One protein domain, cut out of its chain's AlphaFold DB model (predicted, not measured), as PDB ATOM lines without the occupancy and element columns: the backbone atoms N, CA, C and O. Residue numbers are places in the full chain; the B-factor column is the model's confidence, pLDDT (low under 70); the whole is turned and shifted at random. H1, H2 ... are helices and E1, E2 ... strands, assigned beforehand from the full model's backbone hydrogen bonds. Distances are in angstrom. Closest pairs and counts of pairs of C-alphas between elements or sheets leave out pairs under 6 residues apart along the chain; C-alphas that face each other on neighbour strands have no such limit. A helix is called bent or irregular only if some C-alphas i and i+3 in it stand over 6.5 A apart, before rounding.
ATOM      1  N   PHE A   7     220.088 193.210 282.158       86.75
ATOM      2  CA  PHE A   7     220.508 193.261 283.558       86.75
ATOM      3  C   PHE A   7     221.635 192.269 283.804       86.75
ATOM      4  O   PHE A   7     221.574 191.141 283.318       86.75
ATOM      5  N   LEU A   8     222.617 192.650 284.616       86.75
ATOM      6  CA  LEU A   8     223.613 191.705 285.107       86.75
ATOM      7  C   LEU A   8     222.973 190.767 286.133       86.75
ATOM      8  O   LEU A   8     222.301 191.203 287.072       86.75
ATOM      9  N   LEU A   9     223.181 189.470 285.942       85.12
ATOM     10  CA  LEU A   9     222.777 188.452 286.895       85.12
ATOM     11  C   LEU A   9     223.774 188.382 288.059       85.12
ATOM     12  O   LEU A   9     224.963 188.656 287.881       85.12
ATOM     13  N   PRO A  10     223.323 187.927 289.241       84.06
ATOM     14  CA  PRO A  10     224.233 187.494 290.293       84.06
ATOM     15  C   PRO A  10     225.269 186.480 289.754       84.06
ATOM     16  O   PRO A  10     224.984 185.752 288.796       84.06
ATOM     17  N   PRO A  11     226.469 186.369 290.347       75.50
ATOM     18  CA  PRO A  11     227.431 185.347 289.953       75.50
ATOM     19  C   PRO A  11     226.846 183.929 290.049       75.50
ATOM     20  O   PRO A  11     225.975 183.645 290.879       75.50
ATOM     21  N   LYS A  12     227.353 183.012 289.217       71.75
ATOM     22  CA  LYS A  12     227.105 181.568 289.387       71.75
ATOM     23  C   LYS A  12     227.565 181.147 290.788       71.75
ATOM     24  O   LYS A  12     228.545 181.697 291.288       71.75
ATOM     25  N   GLY A  13     226.861 180.224 291.437       65.06
ATOM     26  CA  GLY A  13     227.097 179.920 292.859       65.06
ATOM     27  C   GLY A  13     226.061 180.516 293.820       65.06
ATOM     28  O   GLY A  13     225.866 179.998 294.915       65.06
ATOM     29  N   PHE A  14     225.353 181.580 293.430       73.50
ATOM     30  CA  PHE A  14     224.382 182.235 294.312       73.50
ATOM     31  C   PHE A  14     222.962 181.705 294.125       73.50
ATOM     32  O   PHE A  14     222.466 181.577 293.003       73.50
ATOM     33  N   ILE A  15     222.260 181.509 295.244       73.88
ATOM     34  CA  ILE A  15     220.851 181.093 295.258       73.88
ATOM     35  C   ILE A  15     219.955 182.095 294.507       73.88
ATOM     36  O   ILE A  15     219.018 181.699 293.817       73.88
ATOM     37  N   ALA A  16     220.270 183.393 294.571       80.69
ATOM     38  CA  ALA A  16     219.546 184.429 293.834       80.69
ATOM     39  C   ALA A  16     219.477 184.145 292.325       80.69
ATOM     40  O   ALA A  16     218.405 184.215 291.727       80.69
ATOM     41  N   ARG A  17     220.617 183.783 291.718       82.88
ATOM     42  CA  ARG A  17     220.701 183.453 290.291       82.88
ATOM     43  C   ARG A  17     219.838 182.252 289.944       82.88
ATOM     44  O   ARG A  17     219.111 182.305 288.960       82.88
ATOM     45  N   ARG A  18     219.864 181.219 290.785       75.50
ATOM     46  CA  ARG A  18     219.079 179.993 290.603       75.50
ATOM     47  C   ARG A  18     217.578 180.281 290.553       75.50
ATOM     48  O   ARG A  18     216.884 179.794 289.666       75.50
ATOM     49  N   PHE A  19     217.079 181.125 291.454       79.50
ATOM     50  CA  PHE A  19     215.673 181.530 291.416       79.50
ATOM     51  C   PHE A  19     215.319 182.324 290.154       79.50
ATOM     52  O   PHE A  19     214.266 182.095 289.563       79.50
ATOM     53  N   ILE A  20     216.202 183.216 289.698       85.00
ATOM     54  CA  ILE A  20     215.979 183.968 288.457       85.00
ATOM     55  C   ILE A  20     215.948 183.022 287.250       85.00
ATOM     56  O   ILE A  20     215.059 183.139 286.411       85.00
ATOM     57  N   GLU A  21     216.866 182.056 287.180       77.81
ATOM     58  CA  GLU A  21     216.913 181.044 286.117       77.81
ATOM     59  C   GLU A  21     215.610 180.226 286.060       77.81
ATOM     60  O   GLU A  21     215.028 180.092 284.984       77.81
ATOM     61  N   ILE A  22     215.076 179.785 287.207       73.81
ATOM     62  CA  ILE A  22     213.763 179.112 287.286       73.81
ATOM     63  C   ILE A  22     212.641 180.003 286.753       73.81
ATOM     64  O   ILE A  22     211.798 179.543 285.976       73.81
ATOM     65  N   ALA A  23     212.605 181.266 287.183       80.12
ATOM     66  CA  ALA A  23     211.567 182.199 286.765       80.12
ATOM     67  C   ALA A  23     211.599 182.399 285.245       80.12
ATOM     68  O   ALA A  23     210.563 182.300 284.593       80.12
ATOM     69  N   VAL A  24     212.784 182.603 284.665       80.81
ATOM     70  CA  VAL A  24     212.962 182.776 283.217       80.81
ATOM     71  C   VAL A  24     212.558 181.524 282.445       80.81
ATOM     72  O   VAL A  24     211.809 181.636 281.475       80.81
ATOM     73  N   LEU A  25     212.992 180.338 282.889       73.00
ATOM     74  CA  LEU A  25     212.615 179.065 282.263       73.00
ATOM     75  C   LEU A  25     211.096 178.862 282.281       73.00
ATOM     76  O   LEU A  25     210.518 178.467 281.276       73.00
ATOM     77  N   THR A  26     210.439 179.189 283.392       71.81
ATOM     78  CA  THR A  26     208.988 179.013 283.544       71.81
ATOM     79  C   THR A  26     208.191 180.036 282.732       71.81
ATOM     80  O   THR A  26     207.175 179.699 282.129       71.81
ATOM     81  N   LEU A  27     208.637 181.295 282.703       75.88
ATOM     82  CA  LEU A  27     207.963 182.363 281.960       75.88
ATOM     83  C   LEU A  27     208.122 182.176 280.447       75.88
ATOM     84  O   LEU A  27     207.185 182.469 279.700       75.88
ATOM     85  N   GLY A  28     209.281 181.675 280.000       62.31
ATOM     86  CA  GLY A  28     209.554 181.108 278.673       62.31
ATOM     87  C   GLY A  28     209.443 182.044 277.461       62.31
ATOM     88  O   GLY A  28     209.979 181.730 276.401       62.31
ATOM     89  N   LYS A  29     208.754 183.185 277.575       77.31
ATOM     90  CA  LYS A  29     208.493 184.137 276.489       77.31
ATOM     91  C   LYS A  29     208.818 185.561 276.918       77.31
ATOM     92  O   LYS A  29     208.533 185.960 278.043       77.31
ATOM     93  N   GLY A  30     209.389 186.332 275.993       78.44
ATOM     94  CA  GLY A  30     209.698 187.750 276.190       78.44
ATOM     95  C   GLY A  30     210.896 188.041 277.097       78.44
ATOM     96  O   GLY A  30     211.246 189.207 277.277       78.44
ATOM     97  N   ILE A  31     211.545 187.007 277.637       85.44
ATOM     98  CA  ILE A  31     212.722 187.111 278.497       85.44
ATOM     99  C   ILE A  31     213.657 185.917 278.263       85.44
ATOM    100  O   ILE A  31     213.196 184.797 278.058       85.44
ATOM    101  N   GLU A  32     214.967 186.150 278.269       80.69
ATOM    102  CA  GLU A  32     215.992 185.116 278.093       80.69
ATOM    103  C   GLU A  32     217.254 185.445 278.903       80.69
ATOM    104  O   GLU A  32     217.494 186.597 279.261       80.69
ATOM    105  N   ILE A  33     218.089 184.441 279.169       80.38
ATOM    106  CA  ILE A  33     219.419 184.629 279.763       80.38
ATOM    107  C   ILE A  33     220.472 184.364 278.687       80.38
ATOM    108  O   ILE A  33     220.457 183.312 278.047       80.38
ATOM    109  N   ARG A  34     221.413 185.297 278.507       77.19
ATOM    110  CA  ARG A  34     222.584 185.147 277.632       77.19
ATOM    111  C   ARG A  34     223.858 185.429 278.421       77.19
ATOM    112  O   ARG A  34     224.163 186.568 278.755       77.19
ATOM    113  N   GLY A  35     224.626 184.381 278.708       75.62
ATOM    114  CA  GLY A  35     225.827 184.489 279.538       75.62
ATOM    115  C   GLY A  35     225.472 184.837 280.983       75.62
ATOM    116  O   GLY A  35     224.790 184.068 281.660       75.62
ATOM    117  N   ASP A  36     225.946 185.996 281.434       80.31
ATOM    118  CA  ASP A  36     225.647 186.571 282.751       80.31
ATOM    119  C   ASP A  36     224.649 187.735 282.664       80.31
ATOM    120  O   ASP A  36     224.452 188.458 283.638       80.31
ATOM    121  N   GLU A  37     223.998 187.909 281.511       85.19
ATOM    122  CA  GLU A  37     222.986 188.937 281.289       85.19
ATOM    123  C   GLU A  37     221.588 188.318 281.182       85.19
ATOM    124  O   GLU A  37     221.366 187.322 280.491       85.19
ATOM    125  N   LEU A  38     220.625 188.951 281.840       87.38
ATOM    126  CA  LEU A  38     219.199 188.750 281.636       87.38
ATOM    127  C   LEU A  38     218.702 189.773 280.620       87.38
ATOM    128  O   LEU A  38     218.943 190.966 280.793       87.38
ATOM    129  N   ILE A  39     217.985 189.324 279.595       86.94
ATOM    130  CA  ILE A  39     217.560 190.149 278.468       86.94
ATOM    131  C   ILE A  39     216.042 190.082 278.310       86.94
ATOM    132  O   ILE A  39     215.474 188.995 278.214       86.94
ATOM    133  N   ILE A  40     215.384 191.243 278.237       86.69
ATOM    134  CA  ILE A  40     213.961 191.335 277.877       86.69
ATOM    135  C   ILE A  40     213.868 191.470 276.355       86.69
ATOM    136  O   ILE A  40     214.334 192.456 275.778       86.69
ATOM    137  N   THR A  41     213.288 190.463 275.706       84.75
ATOM    138  CA  THR A  41     213.156 190.380 274.242       84.75
ATOM    139  C   THR A  41     211.817 190.902 273.740       84.75
ATOM    140  O   THR A  41     211.755 191.452 272.644       84.75
ATOM    141  N   ASP A  42     210.761 190.761 274.545       87.44
ATOM    142  CA  ASP A  42     209.428 191.285 274.253       87.44
ATOM    143  C   ASP A  42     208.636 191.521 275.548       87.44
ATOM    144  O   ASP A  42     208.210 190.583 276.226       87.44
ATOM    145  N   CYS A  43     208.395 192.794 275.861       88.12
ATOM    146  CA  CYS A  43     207.647 193.221 277.039       88.12
ATOM    147  C   CYS A  43     206.196 192.710 277.060       88.12
ATOM    148  O   CYS A  43     205.689 192.397 278.138       88.12
ATOM    149  N   MET A  44     205.524 192.613 275.902       88.44
ATOM    150  CA  MET A  44     204.134 192.134 275.849       88.44
ATOM    151  C   MET A  44     204.060 190.658 276.206       88.44
ATOM    152  O   MET A  44     203.319 190.271 277.113       88.44
ATOM    153  N   SER A  45     204.854 189.838 275.515       87.62
ATOM    154  CA  SER A  45     204.911 188.404 275.788       87.62
ATOM    155  C   SER A  45     205.328 188.119 277.228       87.62
ATOM    156  O   SER A  45     204.727 187.264 277.877       87.62
ATOM    157  N   PHE A  46     206.307 188.863 277.749       88.25
ATOM    158  CA  PHE A  46     206.758 188.727 279.130       88.25
ATOM    159  C   PHE A  46     205.649 189.049 280.140       88.25
ATOM    160  O   PHE A  46     205.415 188.257 281.054       88.25
ATOM    161  N   SER A  47     204.918 190.156 279.955       89.19
ATOM    162  CA  SER A  47     203.792 190.505 280.831       89.19
ATOM    163  C   SER A  47     202.723 189.413 280.854       89.19
ATOM    164  O   SER A  47     202.265 189.004 281.924       89.19
ATOM    165  N   GLN A  48     202.354 188.900 279.677       89.19
ATOM    166  CA  GLN A  48     201.336 187.861 279.566       89.19
ATOM    167  C   GLN A  48     201.770 186.570 280.276       89.19
ATOM    168  O   GLN A  48     200.979 185.968 281.006       89.19
ATOM    169  N   SER A  49     203.032 186.163 280.109       87.00
ATOM    170  CA  SER A  49     203.603 185.025 280.832       87.00
ATOM    171  C   SER A  49     203.586 185.239 282.346       87.00
ATOM    172  O   SER A  49     203.219 184.327 283.087       87.00
ATOM    173  N   LEU A  50     203.928 186.443 282.816       89.50
ATOM    174  CA  LEU A  50     203.930 186.770 284.241       89.50
ATOM    175  C   LEU A  50     202.520 186.708 284.844       89.50
ATOM    176  O   LEU A  50     202.346 186.131 285.915       89.50
ATOM    177  N   LYS A  51     201.498 187.213 284.143       89.88
ATOM    178  CA  LYS A  51     200.095 187.097 284.576       89.88
ATOM    179  C   LYS A  51     199.636 185.651 284.709       89.88
ATOM    180  O   LYS A  51     199.053 185.293 285.730       89.88
ATOM    181  N   ASN A  52     199.929 184.830 283.702       85.44
ATOM    182  CA  ASN A  52     199.579 183.410 283.710       85.44
ATOM    183  C   ASN A  52     200.276 182.661 284.854       85.44
ATOM    184  O   ASN A  52     199.693 181.766 285.462       85.44
ATOM    185  N   LEU A  53     201.526 183.021 285.163       84.12
ATOM    186  CA  LEU A  53     202.223 182.480 286.323       84.12
ATOM    187  C   LEU A  53     201.500 182.871 287.617       84.12
ATOM    188  O   LEU A  53     201.173 182.000 288.418       84.12
ATOM    189  N   ILE A  54     201.227 184.164 287.807       87.25
ATOM    190  CA  ILE A  54     200.593 184.697 289.019       87.25
ATOM    191  C   ILE A  54     199.225 184.054 289.269       87.25
ATOM    192  O   ILE A  54     198.932 183.702 290.409       87.25
ATOM    193  N   SER A  55     198.408 183.835 288.231       84.38
ATOM    194  CA  SER A  55     197.093 183.197 288.384       84.38
ATOM    195  C   SER A  55     197.159 181.757 288.902       84.38
ATOM    196  O   SER A  55     196.177 181.269 289.453       84.38
ATOM    197  N   ASN A  56     198.303 181.087 288.740       78.19
ATOM    198  CA  ASN A  56     198.533 179.720 289.211       78.19
ATOM    199  C   ASN A  56     199.197 179.662 290.598       78.19
ATOM    200  O   ASN A  56     199.320 178.578 291.172       78.19
ATOM    201  N   LEU A  57     199.648 180.798 291.139       75.88
ATOM    202  CA  LEU A  57     200.257 180.871 292.465       75.88
ATOM    203  C   LEU A  57     199.182 181.040 293.542       75.88
ATOM    204  O   LEU A  57     198.227 181.800 293.396       75.88
ATOM    205  N   ASN A  58     199.360 180.357 294.674       72.00
ATOM    206  CA  ASN A  58     198.503 180.572 295.832       72.00
ATOM    207  C   ASN A  58     198.866 181.915 296.497       72.00
ATOM    208  O   ASN A  58     200.011 182.136 296.892       72.00
ATOM    209  N   LYS A  59     197.871 182.800 296.643       75.44
ATOM    210  CA  LYS A  59     198.012 184.152 297.216       75.44
ATOM    211  C   LYS A  59     198.484 184.172 298.672       75.44
ATOM    212  O   LYS A  59     198.979 185.195 299.135       75.44
ATOM    213  N   ASP A  60     198.356 183.057 299.384       70.69
ATOM    214  CA  ASP A  60     198.809 182.902 300.767       70.69
ATOM    215  C   ASP A  60     200.189 182.245 300.887       70.69
ATOM    216  O   ASP A  60     200.644 181.949 301.994       70.69
ATOM    217  N   MET A  61     200.885 182.020 299.767       68.19
ATOM    218  CA  MET A  61     202.252 181.516 299.803       68.19
ATOM    219  C   MET A  61     203.215 182.568 300.331       68.19
ATOM    220  O   MET A  61     203.477 183.598 299.709       68.19
ATOM    221  N   ASP A  62     203.791 182.238 301.478       66.50
ATOM    222  CA  ASP A  62     204.846 183.009 302.103       66.50
ATOM    223  C   ASP A  62     206.216 182.502 301.654       66.50
ATOM    224  O   ASP A  62     206.475 181.296 301.595       66.50
ATOM    225  N   ILE A  63     207.122 183.444 301.405       74.00
ATOM    226  CA  ILE A  63     208.541 183.157 301.214       74.00
ATOM    227  C   ILE A  63     209.311 183.404 302.514       74.00
ATOM    228  O   ILE A  63     208.864 184.090 303.441       74.00
ATOM    229  N   PHE A  64     210.489 182.804 302.586       72.12
ATOM    230  CA  PHE A  64     211.321 182.767 303.774       72.12
ATOM    231  C   PHE A  64     212.131 184.040 303.819       72.12
ATOM    232  O   PHE A  64     213.146 184.192 303.144       72.12
ATOM    233  N   LEU A  65     211.620 184.973 304.599       74.31
ATOM    234  CA  LEU A  65     212.191 186.290 304.760       74.31
ATOM    235  C   LEU A  65     212.439 186.517 306.233       74.31
ATOM    236  O   LEU A  65     211.579 186.220 307.065       74.31
ATOM    237  N   THR A  66     213.588 187.102 306.546       75.06
ATOM    238  CA  THR A  66     213.832 187.598 307.895       75.06
ATOM    239  C   THR A  66     212.859 188.739 308.219       75.06
ATOM    240  O   THR A  66     212.306 189.390 307.327       75.06
ATOM    241  N   GLY A  67     212.660 189.035 309.507       75.06
ATOM    242  CA  GLY A  67     211.850 190.191 309.918       75.06
ATOM    243  C   GLY A  67     212.350 191.510 309.309       75.06
ATOM    244  O   GLY A  67     211.547 192.355 308.911       75.06
ATOM    245  N   ASN A  68     213.670 191.643 309.142       78.75
ATOM    246  CA  ASN A  68     214.294 192.794 308.492       78.75
ATOM    247  C   ASN A  68     213.983 192.854 306.992       78.75
ATOM    248  O   ASN A  68     213.674 193.929 306.483       78.75
ATOM    249  N   ASP A  69     214.006 191.719 306.291       85.25
ATOM    250  CA  ASP A  69     213.651 191.667 304.867       85.25
ATOM    251  C   ASP A  69     212.210 192.152 304.642       85.25
ATOM    252  O   ASP A  69     211.956 192.977 303.764       85.25
ATOM    253  N   ARG A  70     211.268 191.693 305.481       81.12
ATOM    254  CA  ARG A  70     209.852 192.096 305.416       81.12
ATOM    255  C   ARG A  70     209.668 193.587 305.714       81.12
ATOM    256  O   ARG A  70     208.977 194.284 304.977       81.12
ATOM    257  N   THR A  71     210.307 194.076 306.776       81.50
ATOM    258  CA  THR A  71     210.112 195.448 307.272       81.50
ATOM    259  C   THR A  71     210.784 196.493 306.385       81.50
ATOM    260  O   THR A  71     210.208 197.554 306.151       81.50
ATOM    261  N   TYR A  72     211.983 196.203 305.874       84.38
ATOM    262  CA  TYR A  72     212.803 197.187 305.166       84.38
ATOM    263  C   TYR A  72     212.827 196.967 303.654       84.38
ATOM    264  O   TYR A  72     212.519 197.891 302.904       84.38
ATOM    265  N   VAL A  73     213.177 195.763 303.189       88.12
ATOM    266  CA  VAL A  73     213.393 195.514 301.753       88.12
ATOM    267  C   VAL A  73     212.061 195.438 301.009       88.12
ATOM    268  O   VAL A  73     211.830 196.219 300.088       88.12
ATOM    269  N   MET A  74     211.145 194.571 301.447       87.69
ATOM    270  CA  MET A  74     209.834 194.391 300.805       87.69
ATOM    271  C   MET A  74     208.987 195.665 300.859       87.69
ATOM    272  O   MET A  74     208.375 196.041 299.865       87.69
ATOM    273  N   SER A  75     209.003 196.364 301.996       87.00
ATOM    274  CA  SER A  75     208.320 197.653 302.163       87.00
ATOM    275  C   SER A  75     208.851 198.715 301.192       87.00
ATOM    276  O   SER A  75     208.073 199.448 300.577       87.00
ATOM    277  N   LYS A  76     210.176 198.767 300.985       89.00
ATOM    278  CA  LYS A  76     210.783 199.681 300.012       89.00
ATOM    279  C   LYS A  76     210.356 199.346 298.580       89.00
ATOM    280  O   LYS A  76     209.984 200.261 297.850       89.00
ATOM    281  N   ILE A  77     210.352 198.064 298.199       90.75
ATOM    282  CA  ILE A  77     209.870 197.621 296.879       90.75
ATOM    283  C   ILE A  77     208.397 197.997 296.691       90.75
ATOM    284  O   ILE A  77     208.046 198.598 295.683       90.75
ATOM    285  N   ALA A  78     207.542 197.696 297.673       89.12
ATOM    286  CA  ALA A  78     206.114 198.001 297.621       89.12
ATOM    287  C   ALA A  78     205.859 199.494 297.371       89.12
ATOM    288  O   ALA A  78     205.098 199.848 296.472       89.12
ATOM    289  N   LYS A  79     206.558 200.363 298.112       87.94
ATOM    290  CA  LYS A  79     206.457 201.818 297.956       87.94
ATOM    291  C   LYS A  79     206.857 202.276 296.551       87.94
ATOM    292  O   LYS A  79     206.174 203.121 295.981       87.94
ATOM    293  N   LEU A  80     207.941 201.725 296.003       88.25
ATOM    294  CA  LEU A  80     208.424 202.064 294.659       88.25
ATOM    295  C   LEU A  80     207.487 201.560 293.553       88.25
ATOM    296  O   LEU A  80     207.351 202.211 292.527       88.25
ATOM    297  N   LEU A  81     206.776 200.455 293.786       86.62
ATOM    298  CA  LEU A  81     205.742 199.946 292.878       86.62
ATOM    299  C   LEU A  81     204.362 200.605 293.079       86.62
ATOM    300  O   LEU A  81     203.386 200.173 292.468       86.62
ATOM    301  N   GLY A  82     204.252 201.621 293.943       84.19
ATOM    302  CA  GLY A  82     202.995 202.329 294.202       84.19
ATOM    303  C   GLY A  82     201.957 201.523 294.992       84.19
ATOM    304  O   GLY A  82     200.781 201.885 295.012       84.19
ATOM    305  N   LEU A  83     202.365 200.438 295.655       82.25
ATOM    306  CA  LEU A  83     201.510 199.717 296.593       82.25
ATOM    307  C   LEU A  83     201.425 200.520 297.900       82.25
ATOM    308  O   LEU A  83     202.438 200.986 298.422       82.25
ATOM    309  N   GLY A  84     200.205 200.713 298.412       65.31
ATOM    310  CA  GLY A  84     199.945 201.526 299.604       65.31
ATOM    311  C   GLY A  84     200.829 201.139 300.796       65.31
ATOM    312  O   GLY A  84     201.144 199.967 300.998       65.31
ATOM    313  N   VAL A  85     201.229 202.139 301.590       57.56
ATOM    314  CA  VAL A  85     202.185 202.000 302.702       57.56
ATOM    315  C   VAL A  85     201.570 201.178 303.836       57.56
ATOM    316  O   VAL A  85     201.025 201.704 304.799       57.56
ATOM    317  N   SER A  86     201.662 199.859 303.738       53.59
ATOM    318  CA  SER A  86     201.464 198.961 304.868       53.59
ATOM    319  C   SER A  86     202.519 197.869 304.759       53.59
ATOM    320  O   SER A  86     202.621 197.192 303.741       53.59
ATOM    321  N   GLY A  87     203.382 197.761 305.771       52.53
ATOM    322  CA  GLY A  87     204.617 196.962 305.765       52.53
ATOM    323  C   GLY A  87     204.421 195.441 305.750       52.53
ATOM    324  O   GLY A  87     205.088 194.732 306.502       52.53
ATOM    325  N   ARG A  88     203.477 194.932 304.953       64.25
ATOM    326  CA  ARG A  88     203.105 193.517 304.831       64.25
ATOM    327  C   ARG A  88     202.674 193.129 303.410       64.25
ATOM    328  O   ARG A  88     201.932 192.162 303.270       64.25
ATOM    329  N   SER A  89     203.092 193.857 302.370       75.69
ATOM    330  CA  SER A  89     202.807 193.446 300.987       75.69
ATOM    331  C   SER A  89     203.300 192.021 300.757       75.69
ATOM    332  O   SER A  89     204.472 191.718 301.015       75.69
ATOM    333  N   LYS A  90     202.400 191.140 300.316       84.69
ATOM    334  CA  LYS A  90     202.757 189.750 300.062       84.69
ATOM    335  C   LYS A  90     203.614 189.667 298.796       84.69
ATOM    336  O   LYS A  90     203.509 190.521 297.914       84.69
ATOM    337  N   PRO A  91     204.439 188.618 298.662       87.19
ATOM    338  CA  PRO A  91     205.228 188.371 297.456       87.19
ATOM    339  C   PRO A  91     204.400 188.413 296.167       87.19
ATOM    340  O   PRO A  91     204.824 189.007 295.181       87.19
ATOM    341  N   VAL A  92     203.196 187.834 296.198       87.50
ATOM    342  CA  VAL A  92     202.279 187.809 295.050       87.50
ATOM    343  C   VAL A  92     201.783 189.213 294.692       87.50
ATOM    344  O   VAL A  92     201.757 189.548 293.513       87.50
ATOM    345  N   ASP A  93     201.496 190.068 295.680       88.94
ATOM    346  CA  ASP A  93     201.066 191.455 295.439       88.94
ATOM    347  C   ASP A  93     202.155 192.262 294.718       88.94
ATOM    348  O   ASP A  93     201.868 193.045 293.810       88.94
ATOM    349  N   LEU A  94     203.426 192.050 295.091       90.38
ATOM    350  CA  LEU A  94     204.557 192.694 294.421       90.38
ATOM    351  C   LEU A  94     204.695 192.238 292.962       90.38
ATOM    352  O   LEU A  94     205.005 193.053 292.094       90.38
ATOM    353  N   LEU A  95     204.453 190.955 292.676       91.38
ATOM    354  CA  LEU A  95     204.476 190.421 291.310       91.38
ATOM    355  C   LEU A  95     203.291 190.918 290.474       91.38
ATOM    356  O   LEU A  95     203.466 191.248 289.301       91.38
ATOM    357  N   GLU A  96     202.099 191.025 291.067       91.44
ATOM    358  CA  GLU A  96     200.938 191.651 290.424       91.44
ATOM    359  C   GLU A  96     201.233 193.116 290.069       91.44
ATOM    360  O   GLU A  96     200.924 193.565 288.961       91.44
ATOM    361  N   ALA A  97     201.869 193.859 290.978       89.75
ATOM    362  CA  ALA A  97     202.284 195.233 290.723       89.75
ATOM    363  C   ALA A  97     203.355 195.321 289.627       89.75
ATOM    364  O   ALA A  97     203.230 196.153 288.729       89.75
ATOM    365  N   LEU A  98     204.348 194.423 289.633       91.38
ATOM    366  CA  LEU A  98     205.340 194.318 288.561       91.38
ATOM    367  C   LEU A  98     204.671 194.141 287.193       91.38
ATOM    368  O   LEU A  98     204.989 194.879 286.263       91.38
ATOM    369  N   SER A  99     203.722 193.206 287.074       89.69
ATOM    370  CA  SER A  99     202.985 192.988 285.823       89.69
ATOM    371  C   SER A  99     202.267 194.261 285.360       89.69
ATOM    372  O   SER A  99     202.415 194.655 284.206       89.69
ATOM    373  N   LYS A 100     201.572 194.973 286.257       90.44
ATOM    374  CA  LYS A 100     200.892 196.242 285.926       90.44
ATOM    375  C   LYS A 100     201.863 197.337 285.460       90.44
ATOM    376  O   LYS A 100     201.561 198.074 284.517       90.44
ATOM    377  N   VAL A 101     203.030 197.448 286.097       88.62
ATOM    378  CA  VAL A 101     204.077 198.408 285.699       88.62
ATOM    379  C   VAL A 101     204.617 198.080 284.307       88.62
ATOM    380  O   VAL A 101     204.746 198.981 283.480       88.62
ATOM    381  N   ILE A 102     204.870 196.801 284.014       88.50
ATOM    382  CA  ILE A 102     205.321 196.363 282.687       88.50
ATOM    383  C   ILE A 102     204.279 196.737 281.633       88.50
ATOM    384  O   ILE A 102     204.638 197.371 280.645       88.50
ATOM    385  N   GLU A 103     202.999 196.416 281.856       88.62
ATOM    386  CA  GLU A 103     201.911 196.681 280.900       88.62
ATOM    387  C   GLU A 103     201.730 198.152 280.575       88.62
ATOM    388  O   GLU A 103     201.641 198.526 279.405       88.62
ATOM    389  N   SER A 104     201.717 198.992 281.608       88.00
ATOM    390  CA  SER A 104     201.589 200.440 281.440       88.00
ATOM    391  C   SER A 104     202.746 201.053 280.641       88.00
ATOM    392  O   SER A 104     202.572 202.110 280.040       88.00
ATOM    393  N   ASN A 105     203.895 200.371 280.564       85.19
ATOM    394  CA  ASN A 105     205.110 200.864 279.918       85.19
ATOM    395  C   ASN A 105     205.551 200.035 278.702       85.19
ATOM    396  O   ASN A 105     206.637 200.257 278.174       85.19
ATOM    397  N   VAL A 106     204.737 199.101 278.197       82.69
ATOM    398  CA  VAL A 106     205.111 198.249 277.049       82.69
ATOM    399  C   VAL A 106     205.598 199.073 275.856       82.69
ATOM    400  O   VAL A 106     206.612 198.738 275.248       82.69
ATOM    401  N   LYS A 107     204.889 200.160 275.519       77.38
ATOM    402  CA  LYS A 107     205.196 200.997 274.346       77.38
ATOM    403  C   LYS A 107     206.550 201.710 274.456       77.38
ATOM    404  O   LYS A 107     207.126 202.056 273.430       77.38
ATOM    405  N   SER A 108     207.038 201.927 275.675       74.75
ATOM    406  CA  SER A 108     208.285 202.633 275.992       74.75
ATOM    407  C   SER A 108     209.421 201.705 276.447       74.75
ATOM    408  O   SER A 108     210.510 202.198 276.723       74.75
ATOM    409  N   GLY A 109     209.208 200.381 276.489       71.25
ATOM    410  CA  GLY A 109     210.240 199.397 276.848       71.25
ATOM    411  C   GLY A 109     210.096 198.745 278.228       71.25
ATOM    412  O   GLY A 109     211.052 198.152 278.700       71.25
ATOM    413  N   CYS A 110     208.931 198.829 278.875       79.69
ATOM    414  CA  CYS A 110     208.519 198.202 280.146       79.69
ATOM    415  C   CYS A 110     209.396 198.380 281.403       79.69
ATOM    416  O   CYS A 110     208.922 198.093 282.502       79.69
ATOM    417  N   LEU A 111     210.626 198.878 281.286       77.81
ATOM    418  CA  LEU A 111     211.480 199.233 282.410       77.81
ATOM    419  C   LEU A 111     211.285 200.692 282.798       77.81
ATOM    420  O   LEU A 111     211.373 201.598 281.970       77.81
ATOM    421  N   THR A 112     211.068 200.909 284.089       83.25
ATOM    422  CA  THR A 112     211.037 202.231 284.707       83.25
ATOM    423  C   THR A 112     212.270 202.417 285.581       83.25
ATOM    424  O   THR A 112     212.919 201.449 285.989       83.25
ATOM    425  N   LYS A 113     212.583 203.675 285.907       84.19
ATOM    426  CA  LYS A 113     213.664 204.008 286.845       84.19
ATOM    427  C   LYS A 113     213.522 203.246 288.168       84.19
ATOM    428  O   LYS A 113     214.527 202.794 288.706       84.19
ATOM    429  N   ASP A 114     212.289 203.051 288.632       84.50
ATOM    430  CA  ASP A 114     211.988 202.334 289.872       84.50
ATOM    431  C   ASP A 114     212.392 200.855 289.787       84.50
ATOM    432  O   ASP A 114     212.982 200.319 290.718       84.50
ATOM    433  N   LEU A 115     212.161 200.189 288.650       87.38
ATOM    434  CA  LEU A 115     212.552 198.786 288.453       87.38
ATOM    435  C   LEU A 115     214.073 198.588 288.357       87.38
ATOM    436  O   LEU A 115     214.581 197.520 288.714       87.38
ATOM    437  N   CYS A 116     214.789 199.609 287.885       89.06
ATOM    438  CA  CYS A 116     216.244 199.617 287.781       89.06
ATOM    439  C   CYS A 116     216.948 200.066 289.072       89.06
ATOM    440  O   CYS A 116     218.165 199.922 289.158       89.06
ATOM    441  N   GLU A 117     216.229 200.599 290.069       91.00
ATOM    442  CA  GLU A 117     216.839 201.028 291.330       91.00
ATOM    443  C   GLU A 117     217.465 199.832 292.059       91.00
ATOM    444  O   GLU A 117     216.829 198.799 292.281       91.00
ATOM    445  N   GLU A 118     218.726 199.979 292.463       91.50
ATOM    446  CA  GLU A 118     219.432 198.982 293.255       91.50
ATOM    447  C   GLU A 118     219.172 199.183 294.748       91.50
ATOM    448  O   GLU A 118     219.488 200.224 295.335       91.50
ATOM    449  N   ILE A 119     218.641 198.151 295.397       91.69
ATOM    450  CA  ILE A 119     218.353 198.168 296.832       91.69
ATOM    451  C   ILE A 119     219.008 196.978 297.524       91.69
ATOM    452  O   ILE A 119     219.441 196.029 296.870       91.69
ATOM    453  N   THR A 120     219.054 197.021 298.856       90.25
ATOM    454  CA  THR A 120     219.589 195.937 299.683       90.25
ATOM    455  C   THR A 120     218.995 194.589 299.291       90.25
ATOM    456  O   THR A 120     217.780 194.460 299.158       90.25
ATOM    457  N   VAL A 121     219.859 193.590 299.128       87.56
ATOM    458  CA  VAL A 121     219.467 192.227 298.748       87.56
ATOM    459  C   VAL A 121     218.780 191.506 299.907       87.56
ATOM    460  O   VAL A 121     219.255 191.578 301.046       87.56
ATOM    461  N   LEU A 122     217.707 190.766 299.605       85.56
ATOM    462  CA  LEU A 122     217.066 189.839 300.545       85.56
ATOM    463  C   LEU A 122     218.075 188.833 301.112       85.56
ATOM    464  O   LEU A 122     218.875 188.267 300.370       85.56
ATOM    465  N   ASN A 123     218.034 188.552 302.414       79.44
ATOM    466  CA  ASN A 123     219.062 187.708 303.038       79.44
ATOM    467  C   ASN A 123     219.178 186.301 302.425       79.44
ATOM    468  O   ASN A 123     220.292 185.811 302.260       79.44
ATOM    469  N   ILE A 124     218.066 185.691 302.002       77.50
ATOM    470  CA  ILE A 124     218.071 184.385 301.319       77.50
ATOM    471  C   ILE A 124     218.858 184.397 299.994       77.50
ATOM    472  O   ILE A 124     219.464 183.399 299.617       77.50
ATOM    473  N   PHE A 125     218.905 185.534 299.298       81.12
ATOM    474  CA  PHE A 125     219.615 185.688 298.025       81.12
ATOM    475  C   PHE A 125     221.131 185.818 298.187       81.12
ATOM    476  O   PHE A 125     221.865 185.582 297.229       81.12
ATOM    477  N   LYS A 126     221.613 186.151 299.389       77.19
ATOM    478  CA  LYS A 126     223.048 186.289 299.680       77.19
ATOM    479  C   LYS A 126     223.751 184.947 299.889       77.19
ATOM    480  O   LYS A 126     224.976 184.913 299.953       77.19
ATOM    481  N   ALA A 127     222.998 183.858 300.025       70.00
ATOM    482  CA  ALA A 127     223.554 182.538 300.267       70.00
ATOM    483  C   ALA A 127     224.207 181.949 299.000       70.00
ATOM    484  O   ALA A 127     223.628 181.974 297.907       70.00
ATOM    485  N   ASN A 128     225.408 181.392 299.175       61.78
ATOM    486  CA  ASN A 128     226.102 180.574 298.183       61.78
ATOM    487  C   ASN A 128     225.730 179.100 298.407       61.78
ATOM    488  O   ASN A 128     225.777 178.625 299.542       61.78
ATOM    489  N   PHE A 129     225.354 178.370 297.357       55.44
ATOM    490  CA  PHE A 129     224.937 176.972 297.508       55.44
ATOM    491  C   PHE A 129     226.126 175.984 297.526       55.44
ATOM    492  O   PHE A 129     226.002 174.906 298.106       55.44
ATOM    493  N   TYR A 130     227.297 176.335 296.966       49.56
ATOM    494  CA  TYR A 130     228.491 175.463 296.981       49.56
ATOM    495  C   TYR A 130     229.159 175.376 298.362       49.56
ATOM    496  O   TYR A 130     229.872 174.413 298.647       49.56
ATOM    497  N   GLU A 131     228.934 176.358 299.238       41.38
ATOM    498  CA  GLU A 131     229.636 176.461 300.521       41.38
ATOM    499  C   GLU A 131     229.124 175.517 301.612       41.38
ATOM    500  O   GLU A 131     229.837 175.344 302.592       41.38
ATOM    501  N   TYR A 132     227.983 174.838 301.464       41.31
ATOM    502  CA  TYR A 132     227.498 173.909 302.501       41.31
ATOM    503  C   TYR A 132     227.586 172.417 302.137       41.31
ATOM    504  O   TYR A 132     227.590 171.581 303.037       41.31
ATOM    505  N   GLY A 133     227.726 172.061 300.853       39.34
ATOM    506  CA  GLY A 133     227.765 170.657 300.411       39.34
ATOM    507  C   GLY A 133     229.088 169.919 300.674       39.34
ATOM    508  O   GLY A 133     229.093 168.697 300.789       39.34
ATOM    509  N   ARG A 134     230.220 170.630 300.793       37.84
ATOM    510  CA  ARG A 134     231.551 170.026 301.054       37.84
ATOM    511  C   ARG A 134     232.176 170.416 302.394       37.84
ATOM    512  O   ARG A 134     233.193 169.859 302.800       37.84
ATOM    513  N   THR A 135     231.588 171.375 303.093       38.84
ATOM    514  CA  THR A 135     232.348 172.280 303.964       38.84
ATOM    515  C   THR A 135     232.018 172.118 305.446       38.84
ATOM    516  O   THR A 135     232.219 173.028 306.240       38.84
ATOM    517  N   TYR A 136     231.596 170.921 305.851       38.84
ATOM    518  CA  TYR A 136     231.856 170.448 307.214       38.84
ATOM    519  C   TYR A 136     233.312 169.946 307.389       38.84
ATOM    520  O   TYR A 136     233.663 169.485 308.470       38.84
ATOM    521  N   LEU A 137     234.189 170.097 306.375       36.56
ATOM    522  CA  LEU A 137     235.626 169.772 306.457       36.56
ATOM    523  C   LEU A 137     236.612 170.952 306.295       36.56
ATOM    524  O   LEU A 137     237.803 170.755 306.517       36.56
ATOM    525  N   SER A 138     236.192 172.188 305.993       32.59
ATOM    526  CA  SER A 138     237.141 173.323 305.964       32.59
ATOM    527  C   SER A 138     236.449 174.682 306.007       32.59
ATOM    528  O   SER A 138     235.756 175.017 305.068       32.59
ATOM    529  N   LYS A 139     236.661 175.498 307.048       33.22
ATOM    530  CA  LYS A 139     236.081 176.856 307.191       33.22
ATOM    531  C   LYS A 139     236.035 177.645 305.862       33.22
ATOM    532  O   LYS A 139     237.070 177.695 305.192       33.22
ATOM    533  N   PRO A 140     234.923 178.329 305.527       38.69
ATOM    534  CA  PRO A 140     234.884 179.236 304.386       38.69
ATOM    535  C   PRO A 140     235.844 180.396 304.667       38.69
ATOM    536  O   PRO A 140     235.597 181.242 305.527       38.69
ATOM    537  N   ARG A 141     237.004 180.375 304.008       36.28
ATOM    538  CA  ARG A 141     237.984 181.458 304.042       36.28
ATOM    539  C   ARG A 141     237.754 182.343 302.816       36.28
ATOM    540  O   ARG A 141     238.023 181.952 301.685       36.28
ATOM    541  N   ASP A 142     237.246 183.538 303.091       37.66
ATOM    542  CA  ASP A 142     237.586 184.772 302.374       37.66
ATOM    543  C   ASP A 142     236.982 185.049 300.983       37.66
ATOM    544  O   ASP A 142     237.515 185.885 300.256       37.66
ATOM    545  N   LYS A 143     235.832 184.469 300.603       42.38
ATOM    546  CA  LYS A 143     235.137 184.860 299.351       42.38
ATOM    547  C   LYS A 143     233.624 185.068 299.485       42.38
ATOM    548  O   LYS A 143     232.848 184.619 298.648       42.38
ATOM    549  N   PHE A 144     233.200 185.859 300.472       47.59
ATOM    550  CA  PHE A 144     231.931 186.582 300.340       47.59
ATOM    551  C   PHE A 144     232.098 187.643 299.242       47.59
ATOM    552  O   PHE A 144     232.514 188.768 299.515       47.59
ATOM    553  N   LEU A 145     231.790 187.307 297.988       49.06
ATOM    554  CA  LEU A 145     231.445 188.333 297.003       49.06
ATOM    555  C   LEU A 145     230.150 188.973 297.505       49.06
ATOM    556  O   LEU A 145     229.067 188.405 297.377       49.06
ATOM    557  N   LYS A 146     230.290 190.107 298.192       59.25
ATOM    558  CA  LYS A 146     229.190 190.854 298.793       59.25
ATOM    559  C   LYS A 146     228.256 191.363 297.698       59.25
ATOM    560  O   LYS A 146     228.469 192.435 297.140       59.25
ATOM    561  N   ILE A 147     227.208 190.604 297.387       70.94
ATOM    562  CA  ILE A 147     226.067 191.147 296.649       70.94
ATOM    563  C   ILE A 147     225.247 191.965 297.649       70.94
ATOM    564  O   ILE A 147     224.301 191.474 298.265       70.94
ATOM    565  N   ASP A 148     225.671 193.207 297.874       80.81
ATOM    566  CA  ASP A 148     225.023 194.091 298.843       80.81
ATOM    567  C   ASP A 148     223.729 194.688 298.282       80.81
ATOM    568  O   ASP A 148     222.762 194.885 299.029       80.81
ATOM    569  N   LYS A 149     223.682 194.929 296.964       88.75
ATOM    570  CA  LYS A 149     222.522 195.487 296.266       88.75
ATOM    571  C   LYS A 149     222.197 194.734 294.976       88.75
ATOM    572  O   LYS A 149     223.096 194.242 294.302       88.75
ATOM    573  N   LEU A 150     220.907 194.656 294.649       89.88
ATOM    574  CA  LEU A 150     220.397 194.155 293.369       89.88
ATOM    575  C   LEU A 150     219.261 195.055 292.865       89.88
ATOM    576  O   LEU A 150     218.499 195.573 293.696       89.88
ATOM    577  N   PRO A 151     219.088 195.187 291.536       92.38
ATOM    578  CA  PRO A 151     217.939 195.869 290.951       92.38
ATOM    579  C   PRO A 151     216.615 195.280 291.443       92.38
ATOM    580  O   PRO A 151     216.488 194.060 291.591       92.38
ATOM    581  N   ILE A 152     215.607 196.128 291.649       92.69
ATOM    582  CA  ILE A 152     214.270 195.699 292.089       92.69
ATOM    583  C   ILE A 152     213.685 194.645 291.154       92.69
ATOM    584  O   ILE A 152     213.184 193.623 291.624       92.69
ATOM    585  N   PHE A 153     213.818 194.841 289.843       92.12
ATOM    586  CA  PHE A 153     213.377 193.868 288.847       92.12
ATOM    587  C   PHE A 153     213.978 192.471 289.070       92.12
ATOM    588  O   PHE A 153     213.264 191.468 289.067       92.12
ATOM    589  N   ILE A 154     215.285 192.411 289.331       92.44
ATOM    590  CA  ILE A 154     216.019 191.163 289.559       92.44
ATOM    591  C   ILE A 154     215.566 190.487 290.854       92.44
ATOM    592  O   ILE A 154     215.376 189.271 290.883       92.44
ATOM    593  N   GLN A 155     215.331 191.263 291.913       92.75
ATOM    594  CA  GLN A 155     214.818 190.719 293.170       92.75
ATOM    595  C   GLN A 155     213.387 190.189 293.028       92.75
ATOM    596  O   GLN A 155     213.087 189.125 293.563       92.75
ATOM    597  N   LEU A 156     212.523 190.871 292.270       93.12
ATOM    598  CA  LEU A 156     211.158 190.415 291.991       93.12
ATOM    599  C   LEU A 156     211.139 189.135 291.148       93.12
ATOM    600  O   LEU A 156     210.380 188.219 291.455       93.12
ATOM    601  N   LEU A 157     212.012 189.016 290.145       91.12
ATOM    602  CA  LEU A 157     212.179 187.758 289.411       91.12
ATOM    603  C   LEU A 157     212.698 186.631 290.309       91.12
ATOM    604  O   LEU A 157     212.198 185.511 290.230       91.12
ATOM    605  N   GLY A 158     213.637 186.923 291.211       88.50
ATOM    606  CA  GLY A 158     214.055 185.973 292.239       88.50
ATOM    607  C   GLY A 158     212.889 185.545 293.142       88.50
ATOM    608  O   GLY A 158     212.738 184.364 293.431       88.50
ATOM    609  N   ILE A 159     212.019 186.475 293.549       89.75
ATOM    610  CA  ILE A 159     210.813 186.173 294.339       89.75
ATOM    611  C   ILE A 159     209.862 185.259 293.555       89.75
ATOM    612  O   ILE A 159     209.369 184.278 294.115       89.75
ATOM    613  N   ALA A 160     209.636 185.529 292.265       86.94
ATOM    614  CA  ALA A 160     208.845 184.657 291.398       86.94
ATOM    615  C   ALA A 160     209.440 183.242 291.332       86.94
ATOM    616  O   ALA A 160     208.715 182.261 291.500       86.94
ATOM    617  N   GLY A 161     210.763 183.135 291.184       80.00
ATOM    618  CA  GLY A 161     211.491 181.869 291.235       80.00
ATOM    619  C   GLY A 161     211.314 181.120 292.554       80.00
ATOM    620  O   GLY A 161     211.038 179.918 292.543       80.00
ATOM    621  N   ILE A 162     211.393 181.822 293.694       78.44
ATOM    622  CA  ILE A 162     211.108 181.225 295.005       78.44
ATOM    623  C   ILE A 162     209.682 180.679 295.024       78.44
ATOM    624  O   ILE A 162     209.492 179.526 295.395       78.44
ATOM    625  N   LEU A 163     208.678 181.454 294.616       77.94
ATOM    626  CA  LEU A 163     207.280 181.016 294.663       77.94
ATOM    627  C   LEU A 163     207.028 179.784 293.781       77.94
ATOM    628  O   LEU A 163     206.402 178.835 294.251       77.94
ATOM    629  N   ILE A 164     207.591 179.744 292.567       73.44
ATOM    630  CA  ILE A 164     207.551 178.563 291.685       73.44
ATOM    631  C   ILE A 164     208.164 177.344 292.386       73.44
ATOM    632  O   ILE A 164     207.543 176.277 292.458       73.44
ATOM    633  N   SER A 165     209.354 177.511 292.970       67.62
ATOM    634  CA  SER A 165     210.024 176.430 293.704       67.62
ATOM    635  C   SER A 165     209.245 176.008 294.960       67.62
ATOM    636  O   SER A 165     209.225 174.832 295.312       67.62
ATOM    637  N   THR A 166     208.517 176.938 295.587       64.31
ATOM    638  CA  THR A 166     207.727 176.712 296.805       64.31
ATOM    639  C   THR A 166     206.435 175.936 296.500       64.31
ATOM    640  O   THR A 166     205.940 175.180 297.336       64.31
ATOM    641  N   VAL A 167     205.890 175.997 295.281       57.28
ATOM    642  CA  VAL A 167     204.796 175.081 294.889       57.28
ATOM    643  C   VAL A 167     205.270 173.609 294.919       57.28
ATOM    644  O   VAL A 167     204.443 172.694 294.989       57.28
ATOM    645  N   GLY A 168     206.591 173.384 294.931       47.97
ATOM    646  CA  GLY A 168     207.261 172.094 295.064       47.97
ATOM    647  C   GLY A 168     208.022 171.971 296.372       47.97
ATOM    648  O   GLY A 168     208.902 171.119 296.464       47.97
TER     649      GLY A 168
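AT A GLANCE: This is residues 7 to 168 of the 390 residues of an uncharacterized protein of Acidilobales archaeon (UniProt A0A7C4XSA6). The last helix, H8, runs through the middle of the body; H1 crosses it nearly at a right angle, H4 packs on it from another side, and H2 runs beside H4. The hairpin of E1 and E2 packs on H1 through E1, H3 and the small sheet of E3 and E4 lie near the first residues of H8, and residues 133 to 138 stick out at the end of a long loop. The printed part has 162 residues with eight named helices and four named strands, in the order H1 E1 E2 H2 H3 H4 H5 E3 H6 H7 E4 H8; both two-stranded sheets are antiparallel. The class is mostly helix, and the whole is compact, with a radius of gyration of the C-alphas of 15.7 A and spans of 52 by 36 by 31 A.

HOW THE PARTS SIT: Start at H1, residues 15 to 27, which touches H8, residues 152 to 166, about perpendicular at 79 degrees; their closest C-alphas, of Phe 19 and Gly 161, are 4.2 A apart. Next find the hairpin of E1, residues 31 to 34, and E2, residues 37 to 40: N 32 and O 39, at 2.9 A, are within hydrogen-bond range. H2, residues 43 to 56, touches H4, residues 91 to 104, at a shallow tilt of 28 degrees, opposite ways, closest at the C-alphas of Ser 47 and Ser 99, 5.6 A apart. H3, residues 67 to 80, touches no helix; its closest C-alpha to H4, that of Ala 78, is 6.4 A from that of Leu 94. H4 touches residues 156 to 160 of H8 alone, at a steep tilt of 49 degrees. H5, residues 113 to 116, touches H8, with the C-alphas of Leu 115 and Phe 153 closest at 5.0 A. E3, residues 118 to 120, and E4, residues 149 to 151, have N 119 and O 150 within hydrogen-bond range at 3.1 A. H6, residues 123 to 126, touches H1; H7, residues 130 to 133, touches no helix. In H1, H4 and H8 every O i to N i+4 pair is within hydrogen-bond range; H2 has 9 of 10, H3 8 of 10, and H5, H6 and H7 are too short for such a pair.

IN THESE COORDINATES: Find C-alpha 15 at (220.851, 181.093, 295.258), where H1 begins its 18.6 A. H2 spans 20.3 A, H3 19.6 A and H4 20.4 A; H3 is only just irregular, with C-alphas 71 and 74 6.6 A apart. H8 runs 20.6 A to C-alpha 166 at (207.727, 176.712, 296.805).

THE WHOLE: The C-alphas farthest apart, of Lys 107 and Leu 137, are 54.1 A apart. The printed part has no cut, and the link from H7 to E4 is long. Mean pLDDT of the printed part is 76.9; 32 residues are under 70, among them residues 128 to 146.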